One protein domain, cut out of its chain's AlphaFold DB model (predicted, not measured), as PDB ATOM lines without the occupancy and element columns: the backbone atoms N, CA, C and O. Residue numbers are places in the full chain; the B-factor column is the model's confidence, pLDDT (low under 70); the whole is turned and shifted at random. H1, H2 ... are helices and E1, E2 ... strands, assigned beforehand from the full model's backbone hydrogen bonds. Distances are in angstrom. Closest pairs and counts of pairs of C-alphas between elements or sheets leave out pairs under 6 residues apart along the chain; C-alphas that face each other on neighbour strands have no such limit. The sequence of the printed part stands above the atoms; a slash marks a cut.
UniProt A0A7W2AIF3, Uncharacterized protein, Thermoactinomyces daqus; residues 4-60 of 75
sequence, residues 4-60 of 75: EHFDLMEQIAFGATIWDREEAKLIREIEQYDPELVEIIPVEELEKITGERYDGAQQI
ATOM      1  N   GLU A   4     166.368 171.111 296.275       97.56
ATOM      2  CA  GLU A   4     166.170 172.550 296.068       97.56
ATOM      3  C   GLU A   4     167.200 173.411 296.815       97.56
ATOM      4  O   GLU A   4     167.547 174.496 296.364       97.56
ATOM      5  N   HIS A   5     167.727 172.925 297.944       97.81
ATOM      6  CA  HIS A   5     168.787 173.629 298.670       97.81
ATOM      7  C   HIS A   5     170.109 173.552 297.907       97.81
ATOM      8  O   HIS A   5     170.801 174.556 297.802       97.81
ATOM      9  N   PHE A   6     170.445 172.379 297.362       97.69
ATOM     10  CA  PHE A   6     171.662 172.190 296.571       97.69
ATOM     11  C   PHE A   6     171.582 172.953 295.246       97.69
ATOM     12  O   PHE A   6     172.515 173.672 294.910       97.69
ATOM     13  N   ASP A   7     170.433 172.891 294.561       97.44
ATOM     14  CA  ASP A   7     170.188 173.663 293.337       97.44
ATOM     15  C   ASP A   7     170.376 175.175 293.590       97.44
ATOM     16  O   ASP A   7     170.946 175.879 292.759       97.44
ATOM     17  N   LEU A   8     169.916 175.691 294.739       97.38
ATOM     18  CA  LEU A   8     170.105 177.098 295.102       97.38
ATOM     19  C   LEU A   8     171.552 177.408 295.511       97.38
ATOM     20  O   LEU A   8     172.069 178.457 295.136       97.38
ATOM     21  N   MET A   9     172.230 176.506 296.229       97.25
ATOM     22  CA  MET A   9     173.659 176.637 296.553       97.25
ATOM     23  C   MET A   9     174.520 176.761 295.289       97.25
ATOM     24  O   MET A   9     175.408 177.611 295.244       97.25
ATOM     25  N   GLU A  10     174.230 175.973 294.250       96.44
ATOM     26  CA  GLU A  10     174.889 176.079 292.943       96.44
ATOM     27  C   GLU A  10     174.617 177.430 292.261       96.44
ATOM     28  O   GLU A  10     175.522 178.020 291.673       96.44
ATOM     29  N   GLN A  11     173.394 177.960 292.361       95.75
ATOM     30  CA  GLN A  11     173.041 179.256 291.768       95.75
ATOM     31  C   GLN A  11     173.763 180.429 292.438       95.75
ATOM     32  O   GLN A  11     174.186 181.363 291.757       95.75
ATOM     33  N   ILE A  12     173.942 180.376 293.761       95.94
ATOM     34  CA  ILE A  12     174.615 181.432 294.537       95.94
ATOM     35  C   ILE A  12     176.130 181.216 294.669       95.94
ATOM     36  O   ILE A  12     176.795 181.928 295.425       95.94
ATOM     37  N   ALA A  13     176.689 180.250 293.936       93.56
ATOM     38  CA  ALA A  13     178.096 179.853 293.983       93.56
ATOM     39  C   ALA A  13     179.082 181.035 293.893       93.56
ATOM     40  O   ALA A  13     180.118 181.041 294.560       93.56
ATOM     41  N   PHE A  14     178.733 182.058 293.106       90.38
ATOM     42  CA  PHE A  14     179.532 183.273 292.897       90.38
ATOM     43  C   PHE A  14     178.878 184.545 293.454       90.38
ATOM     44  O   PHE A  14     179.309 185.651 293.134       90.38
ATOM     45  N   GLY A  15     177.856 184.389 294.291       92.69
ATOM     46  CA  GLY A  15     177.056 185.487 294.813       92.69
ATOM     47  C   GLY A  15     175.800 185.746 293.982       92.69
ATOM     48  O   GLY A  15     175.836 185.743 292.753       92.69
ATOM     49  N   ALA A  16     174.686 186.000 294.662       94.88
ATOM     50  CA  ALA A  16     173.427 186.407 294.051       94.88
ATOM     51  C   ALA A  16     172.663 187.376 294.959       94.88
ATOM     52  O   ALA A  16     172.721 187.276 296.187       94.88
ATOM     53  N   THR A  17     171.907 188.289 294.350       95.19
ATOM     54  CA  THR A  17     170.896 189.082 295.057       95.19
ATOM     55  C   THR A  17     169.598 188.292 295.116       95.19
ATOM     56  O   THR A  17     169.093 187.862 294.081       95.19
ATOM     57  N   ILE A  18     169.044 188.124 296.314       95.94
ATOM     58  CA  ILE A  18     167.850 187.315 296.547       95.94
ATOM     59  C   ILE A  18     166.621 188.210 296.600       95.94
ATOM     60  O   ILE A  18     166.452 189.026 297.509       95.94
ATOM     61  N   TRP A  19     165.746 188.032 295.617       93.88
ATOM     62  CA  TRP A  19     164.532 188.832 295.438       93.88
ATOM     63  C   TRP A  19     163.269 188.069 295.808       93.88
ATOM     64  O   TRP A  19     162.270 188.674 296.207       93.88
ATOM     65  N   ASP A  20     163.309 186.747 295.658       94.50
ATOM     66  CA  ASP A  20     162.157 185.888 295.843       94.50
ATOM     67  C   ASP A  20     162.057 185.350 297.278       94.50
ATOM     68  O   ASP A  20     163.045 185.072 297.962       94.50
ATOM     69  N   ARG A  21     160.815 185.213 297.753       95.31
ATOM     70  CA  ARG A  21     160.531 184.750 299.116       95.31
ATOM     71  C   ARG A  21     160.912 183.282 299.320       95.31
ATOM     72  O   ARG A  21     161.295 182.909 300.429       95.31
ATOM     73  N   GLU A  22     160.732 182.443 298.307       96.50
ATOM     74  CA  GLU A  22     161.048 181.019 298.355       96.50
ATOM     75  C   GLU A  22     162.560 180.804 298.424       96.50
ATOM     76  O   GLU A  22     163.026 180.097 299.318       96.50
ATOM     77  N   GLU A  23     163.330 181.499 297.587       97.12
ATOM     78  CA  GLU A  23     164.799 181.499 297.646       97.12
ATOM     79  C   GLU A  23     165.305 181.989 299.008       97.12
ATOM     80  O   GLU A  23     166.133 181.335 299.649       97.12
ATOM     81  N   ALA A  24     164.746 183.095 299.514       97.38
ATOM     82  CA  ALA A  24     165.104 183.620 300.826       97.38
ATOM     83  C   ALA A  24     164.824 182.602 301.945       97.38
ATOM     84  O   ALA A  24     165.629 182.439 302.864       97.38
ATOM     85  N   LYS A  25     163.701 181.879 301.865       98.00
ATOM     86  CA  LYS A  25     163.363 180.807 302.809       98.00
ATOM     87  C   LYS A  25     164.358 179.651 302.721       98.00
ATOM     88  O   LYS A  25     164.809 179.185 303.762       98.00
ATOM     89  N   LEU A  26     164.708 179.206 301.516       98.19
ATOM     90  CA  LEU A  26     165.658 178.113 301.307       98.19
ATOM     91  C   LEU A  26     167.048 178.457 301.853       98.19
ATOM     92  O   LEU A  26     167.646 177.626 302.529       98.19
ATOM     93  N   ILE A  27     167.530 179.688 301.660       97.62
ATOM     94  CA  ILE A  27     168.820 180.129 302.220       97.62
ATOM     95  C   ILE A  27     168.796 180.135 303.750       97.62
ATOM     96  O   ILE A  27     169.741 179.667 304.381       97.62
ATOM     97  N   ARG A  28     167.690 180.570 304.367       97.44
ATOM     98  CA  ARG A  28     167.524 180.479 305.828       97.44
ATOM     99  C   ARG A  28     167.427 179.037 306.321       97.44
ATOM    100  O   ARG A  28     167.908 178.743 307.411       97.44
ATOM    101  N   GLU A  29     166.839 178.129 305.545       98.06
ATOM    102  CA  GLU A  29     166.872 176.695 305.853       98.06
ATOM    103  C   GLU A  29     168.318 176.160 305.793       98.06
ATOM    104  O   GLU A  29     168.716 175.439 306.705       98.06
ATOM    105  N   ILE A  30     169.126 176.549 304.793       97.31
ATOM    106  CA  ILE A  30     170.558 176.186 304.698       97.31
ATOM    107  C   ILE A  30     171.332 176.681 305.927       97.31
ATOM    108  O   ILE A  30     172.016 175.881 306.563       97.31
ATOM    109  N   GLU A  31     171.164 177.950 306.309       96.25
ATOM    110  CA  GLU A  31     171.796 178.548 307.495       96.25
ATOM    111  C   GLU A  31     171.436 177.793 308.791       96.25
ATOM    112  O   GLU A  31     172.280 177.610 309.667       96.25
ATOM    113  N   GLN A  32     170.197 177.299 308.911       96.94
ATOM    114  CA  GLN A  32     169.768 176.482 310.054       96.94
ATOM    115  C   GLN A  32     170.392 175.083 310.072       96.94
ATOM    116  O   GLN A  32     170.595 174.533 311.155       96.94
ATOM    117  N   TYR A  33     170.660 174.486 308.906       96.00
ATOM    118  CA  TYR A  33     171.379 173.212 308.843       96.00
ATOM    119  C   TYR A  33     172.838 173.394 309.246       96.00
ATOM    120  O   TYR A  33     173.347 172.617 310.053       96.00
ATOM    121  N   ASP A  34     173.496 174.392 308.661       97.06
ATOM    122  CA  ASP A  34     174.887 174.720 308.931       97.06
ATOM    123  C   ASP A  34     175.177 176.162 308.468       97.06
ATOM    124  O   ASP A  34     175.226 176.429 307.261       97.06
ATOM    125  N   PRO A  35     175.381 177.104 309.408       96.31
ATOM    126  CA  PRO A  35     175.539 178.521 309.092       96.31
ATOM    127  C   PRO A  35     176.848 178.825 308.359       96.31
ATOM    128  O   PRO A  35     177.006 179.915 307.827       96.31
ATOM    129  N   GLU A  36     177.792 177.884 308.308       97.50
ATOM    130  CA  GLU A  36     179.042 178.073 307.579       97.50
ATOM    131  C   GLU A  36     178.925 177.711 306.095       97.50
ATOM    132  O   GLU A  36     179.909 177.868 305.383       97.50
ATOM    133  N   LEU A  37     177.789 177.199 305.600       97.44
ATOM    134  CA  LEU A  37     177.640 176.821 304.183       97.44
ATOM    135  C   LEU A  37     177.399 178.015 303.256       97.44
ATOM    136  O   LEU A  37     177.808 177.983 302.096       97.44
ATOM    137  N   VAL A  38     176.737 179.055 303.758       97.50
ATOM    138  CA  VAL A  38     176.355 180.251 302.998       97.50
ATOM    139  C   VAL A  38     176.605 181.491 303.839       97.50
ATOM    140  O   VAL A  38     176.406 181.476 305.048       97.50
ATOM    141  N   GLU A  39     177.017 182.573 303.196       96.69
ATOM    142  CA  GLU A  39     177.143 183.882 303.827       96.69
ATOM    143  C   GLU A  39     176.018 184.788 303.324       96.69
ATOM    144  O   GLU A  39     175.805 184.919 302.116       96.69
ATOM    145  N   ILE A  40     175.275 185.385 304.260       96.69
ATOM    146  CA  ILE A  40     174.175 186.310 303.974       96.69
ATOM    147  C   ILE A  40     174.687 187.738 304.126       96.69
ATOM    148  O   ILE A  40     175.119 188.140 305.204       96.69
ATOM    149  N   ILE A  41     174.565 188.509 303.052       95.25
ATOM    150  CA  ILE A  41     174.990 189.903 302.955       95.25
ATOM    151  C   ILE A  41     173.742 190.790 303.087       95.25
ATOM    152  O   ILE A  41     172.868 190.735 302.218       95.25
ATOM    153  N   PRO A  42     173.605 191.603 304.149       93.19
ATOM    154  CA  PRO A  42     172.472 192.513 304.312       93.19
ATOM    155  C   PRO A  42     172.328 193.495 303.145       93.19
ATOM    156  O   PRO A  42     173.296 193.807 302.448       93.19
ATOM    157  N   VAL A  43     171.121 194.030 302.956       91.31
ATOM    158  CA  VAL A  43     170.820 194.978 301.869       91.31
ATOM    159  C   VAL A  43     171.751 196.190 301.921       91.31
ATOM    160  O   VAL A  43     172.297 196.584 300.898       91.31
ATOM    161  N   GLU A  44     172.035 196.725 303.109       90.62
ATOM    162  CA  GLU A  44     172.901 197.895 303.293       90.62
ATOM    163  C   GLU A  44     174.358 197.636 302.876       90.62
ATOM    164  O   GLU A  44     175.096 198.564 302.537       90.62
ATOM    165  N   GLU A  45     174.815 196.386 302.942       91.75
ATOM    166  CA  GLU A  45     176.135 195.990 302.450       91.75
ATOM    167  C   GLU A  45     176.108 195.732 300.946       91.75
ATOM    168  O   GLU A  45     177.015 196.160 300.231       91.75
ATOM    169  N   LEU A  46     175.028 195.130 300.450       90.75
ATOM    170  CA  LEU A  46     174.801 194.918 299.027       90.75
ATOM    171  C   LEU A  46     174.782 196.243 298.246       90.75
ATOM    172  O   LEU A  46     175.388 196.330 297.179       90.75
ATOM    173  N   GLU A  47     174.161 197.294 298.786       90.25
ATOM    174  CA  GLU A  47     174.170 198.649 298.206       90.25
ATOM    175  C   GLU A  47     175.591 199.208 298.064       90.25
ATOM    176  O   GLU A  47     175.932 199.824 297.055       90.25
ATOM    177  N   LYS A  48     176.465 198.959 299.049       91.44
ATOM    178  CA  LYS A  48     177.869 199.406 298.999       91.44
ATOM    179  C   LYS A  48     178.670 198.661 297.935       91.44
ATOM    180  O   LYS A  48     179.574 199.250 297.348       91.44
ATOM    181  N   ILE A  49     178.364 197.381 297.715       87.25
ATOM    182  CA  ILE A  49     179.054 196.523 296.742       87.25
ATOM    183  C   ILE A  49     178.589 196.833 295.315       87.25
ATOM    184  O   ILE A  49     179.409 196.965 294.410       87.25
ATOM    185  N   THR A  50     177.277 196.943 295.114       85.19
ATOM    186  CA  THR A  50     176.658 197.104 293.788       85.19
ATOM    187  C   THR A  50     176.588 198.562 293.334       85.19
ATOM    188  O   THR A  50     176.575 198.833 292.135       85.19
ATOM    189  N   GLY A  51     176.556 199.513 294.273       84.69
ATOM    190  CA  GLY A  51     176.283 200.925 293.996       84.69
ATOM    191  C   GLY A  51     174.804 201.228 293.732       84.69
ATOM    192  O   GLY A  51     174.459 202.386 293.488       84.69
ATOM    193  N   GLU A  52     173.935 200.215 293.785       85.19
ATOM    194  CA  GLU A  52     172.486 200.377 293.690       85.19
ATOM    195  C   GLU A  52     171.912 200.881 295.020       85.19
ATOM    196  O   GLU A  52     172.502 200.696 296.084       85.19
ATOM    197  N   ARG A  53     170.759 201.556 294.957       82.75
ATOM    198  CA  ARG A  53     169.991 201.976 296.135       82.75
ATOM    199  C   ARG A  53     168.617 201.339 296.082       82.75
ATOM    200  O   ARG A  53     167.905 201.523 295.096       82.75
ATOM    201  N   TYR A  54     168.227 200.668 297.154       82.62
ATOM    202  CA  TYR A  54     166.931 200.015 297.282       82.62
ATOM    203  C   TYR A  54     166.035 200.863 298.194       82.62
ATOM    204  O   TYR A  54     165.719 200.502 299.323       82.62
ATOM    205  N   ASP A  55     165.630 202.033 297.696       76.50
ATOM    206  CA  ASP A  55     164.895 203.065 298.451       76.50
ATOM    207  C   ASP A  55     163.393 202.770 298.669       76.50
ATOM    208  O   ASP A  55     162.649 203.608 299.185       76.50
ATOM    209  N   GLY A  56     162.941 201.569 298.299       68.12
ATOM    210  CA  GLY A  56     161.562 201.109 298.470       68.12
ATOM    211  C   GLY A  56     160.566 201.630 297.432       68.12
ATOM    212  O   GLY A  56     159.396 201.252 297.492       68.12
ATOM    213  N   ALA A  57     160.993 202.449 296.460       70.00
ATOM    214  CA  ALA A  57     160.170 202.749 295.283       70.00
ATOM    215  C   ALA A  57     160.081 201.543 294.325       70.00
ATOM    216  O   ALA A  57     159.109 201.399 293.581       70.00
ATOM    217  N   GLN A  58     161.089 200.669 294.367       71.56
ATOM    218  CA  GLN A  58     161.135 199.363 293.709       71.56
ATOM    219  C   GLN A  58     160.989 198.232 294.740       71.56
ATOM    220  O   GLN A  58     160.986 198.471 295.949       71.56
ATOM    221  N   GLN A  59     160.863 196.985 294.264       80.50
ATOM    222  CA  GLN A  59     160.997 195.812 295.131       80.50
ATOM    223  C   GLN A  59     162.331 195.909 295.887       80.50
ATOM    224  O   GLN A  59     163.336 196.292 295.300       80.50
ATOM    225  N   ILE A  60     162.332 195.607 297.185       88.31
ATOM    226  CA  ILE A  60     163.548 195.586 298.005       88.31
ATOM    227  C   ILE A  60     164.028 194.130 298.047       88.31
ATOM    228  O   ILE A  60     163.200 193.251 298.327       88.31
TER     229      ILE A  60
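This is residues 4 to 60 of the 75 residues of an uncharacterized protein of Thermoactinomyces daqus (UniProt A0A7W2AIF3). Picture an elongated domain with two helices, H1 and H2, crossing at about a right angle at one end, and with the short helix H3 and an unnamed tail, residues 51 to 60, at the other. Two short strands lie in the middle and form no sheet with each other: E2 leads along the length from the H1 and H2 end to H3, while E1 runs across it. The 57 printed residues hold three named helices and two named strands, in the order H1, E1, H2, E2, H3, and the class is mostly helix. The whole is only just compact, close to loose, with a radius of gyration of the C-alphas of 12.1 A and spans of 33 by 19 by 18 A.

Begin with the longest helix, H2, residues 21 to 33: find C-alpha 21 at (160.531, 184.750, 299.116), and from there it runs 18.6 A to C-alpha 33 at (171.379, 173.212, 308.843). H1, residues 4 to 11, starts at C-alpha 4 at (166.170, 172.550, 296.068) and is 10.5 A long. E1, residues 16 to 18, is 6.2 A long, and E2, residues 38 to 41, is 9.7 A long. H3, residues 43 to 50, runs 10.2 A to C-alpha 50 at (176.658, 197.104, 293.788).

Look first at His 5 and Leu 26, whose C-alphas, 6.1 A apart, are the closest of H1 and H2; these helices touch, and their lines stand about perpendicular, at 79 degrees. From H2 look to E2, where the closest C-alphas, of Glu 31 and Val 38, are 6.6 A apart. For E1 and H2 the closest C-alphas are those of Ile 18 and Ala 24, at 6.3 A. E1 and E2 are near each other, with 6 pairs of C-alphas within 10 A, and each pairs with no named strand. E1 and H3 are near each other too, with 5 such pairs. H3 is apart from H1 and from H2, and it meets E2 only through their link. In H1 and H2 every O i to N i+4 pair is within hydrogen-bond range; in H3 it is 3 of 4.

The two C-alphas farthest apart, those of Asp 34 and Ala 57, stand at 34.5 A. The printed part has no cut, and the links H1 to E1, E1 to H2, H2 to E2 and E2 to H3 are tight. Read the B-factor column for the model's confidence: the mean pLDDT of the printed part is 92.3, and residue 56 is the one printed residue under 70.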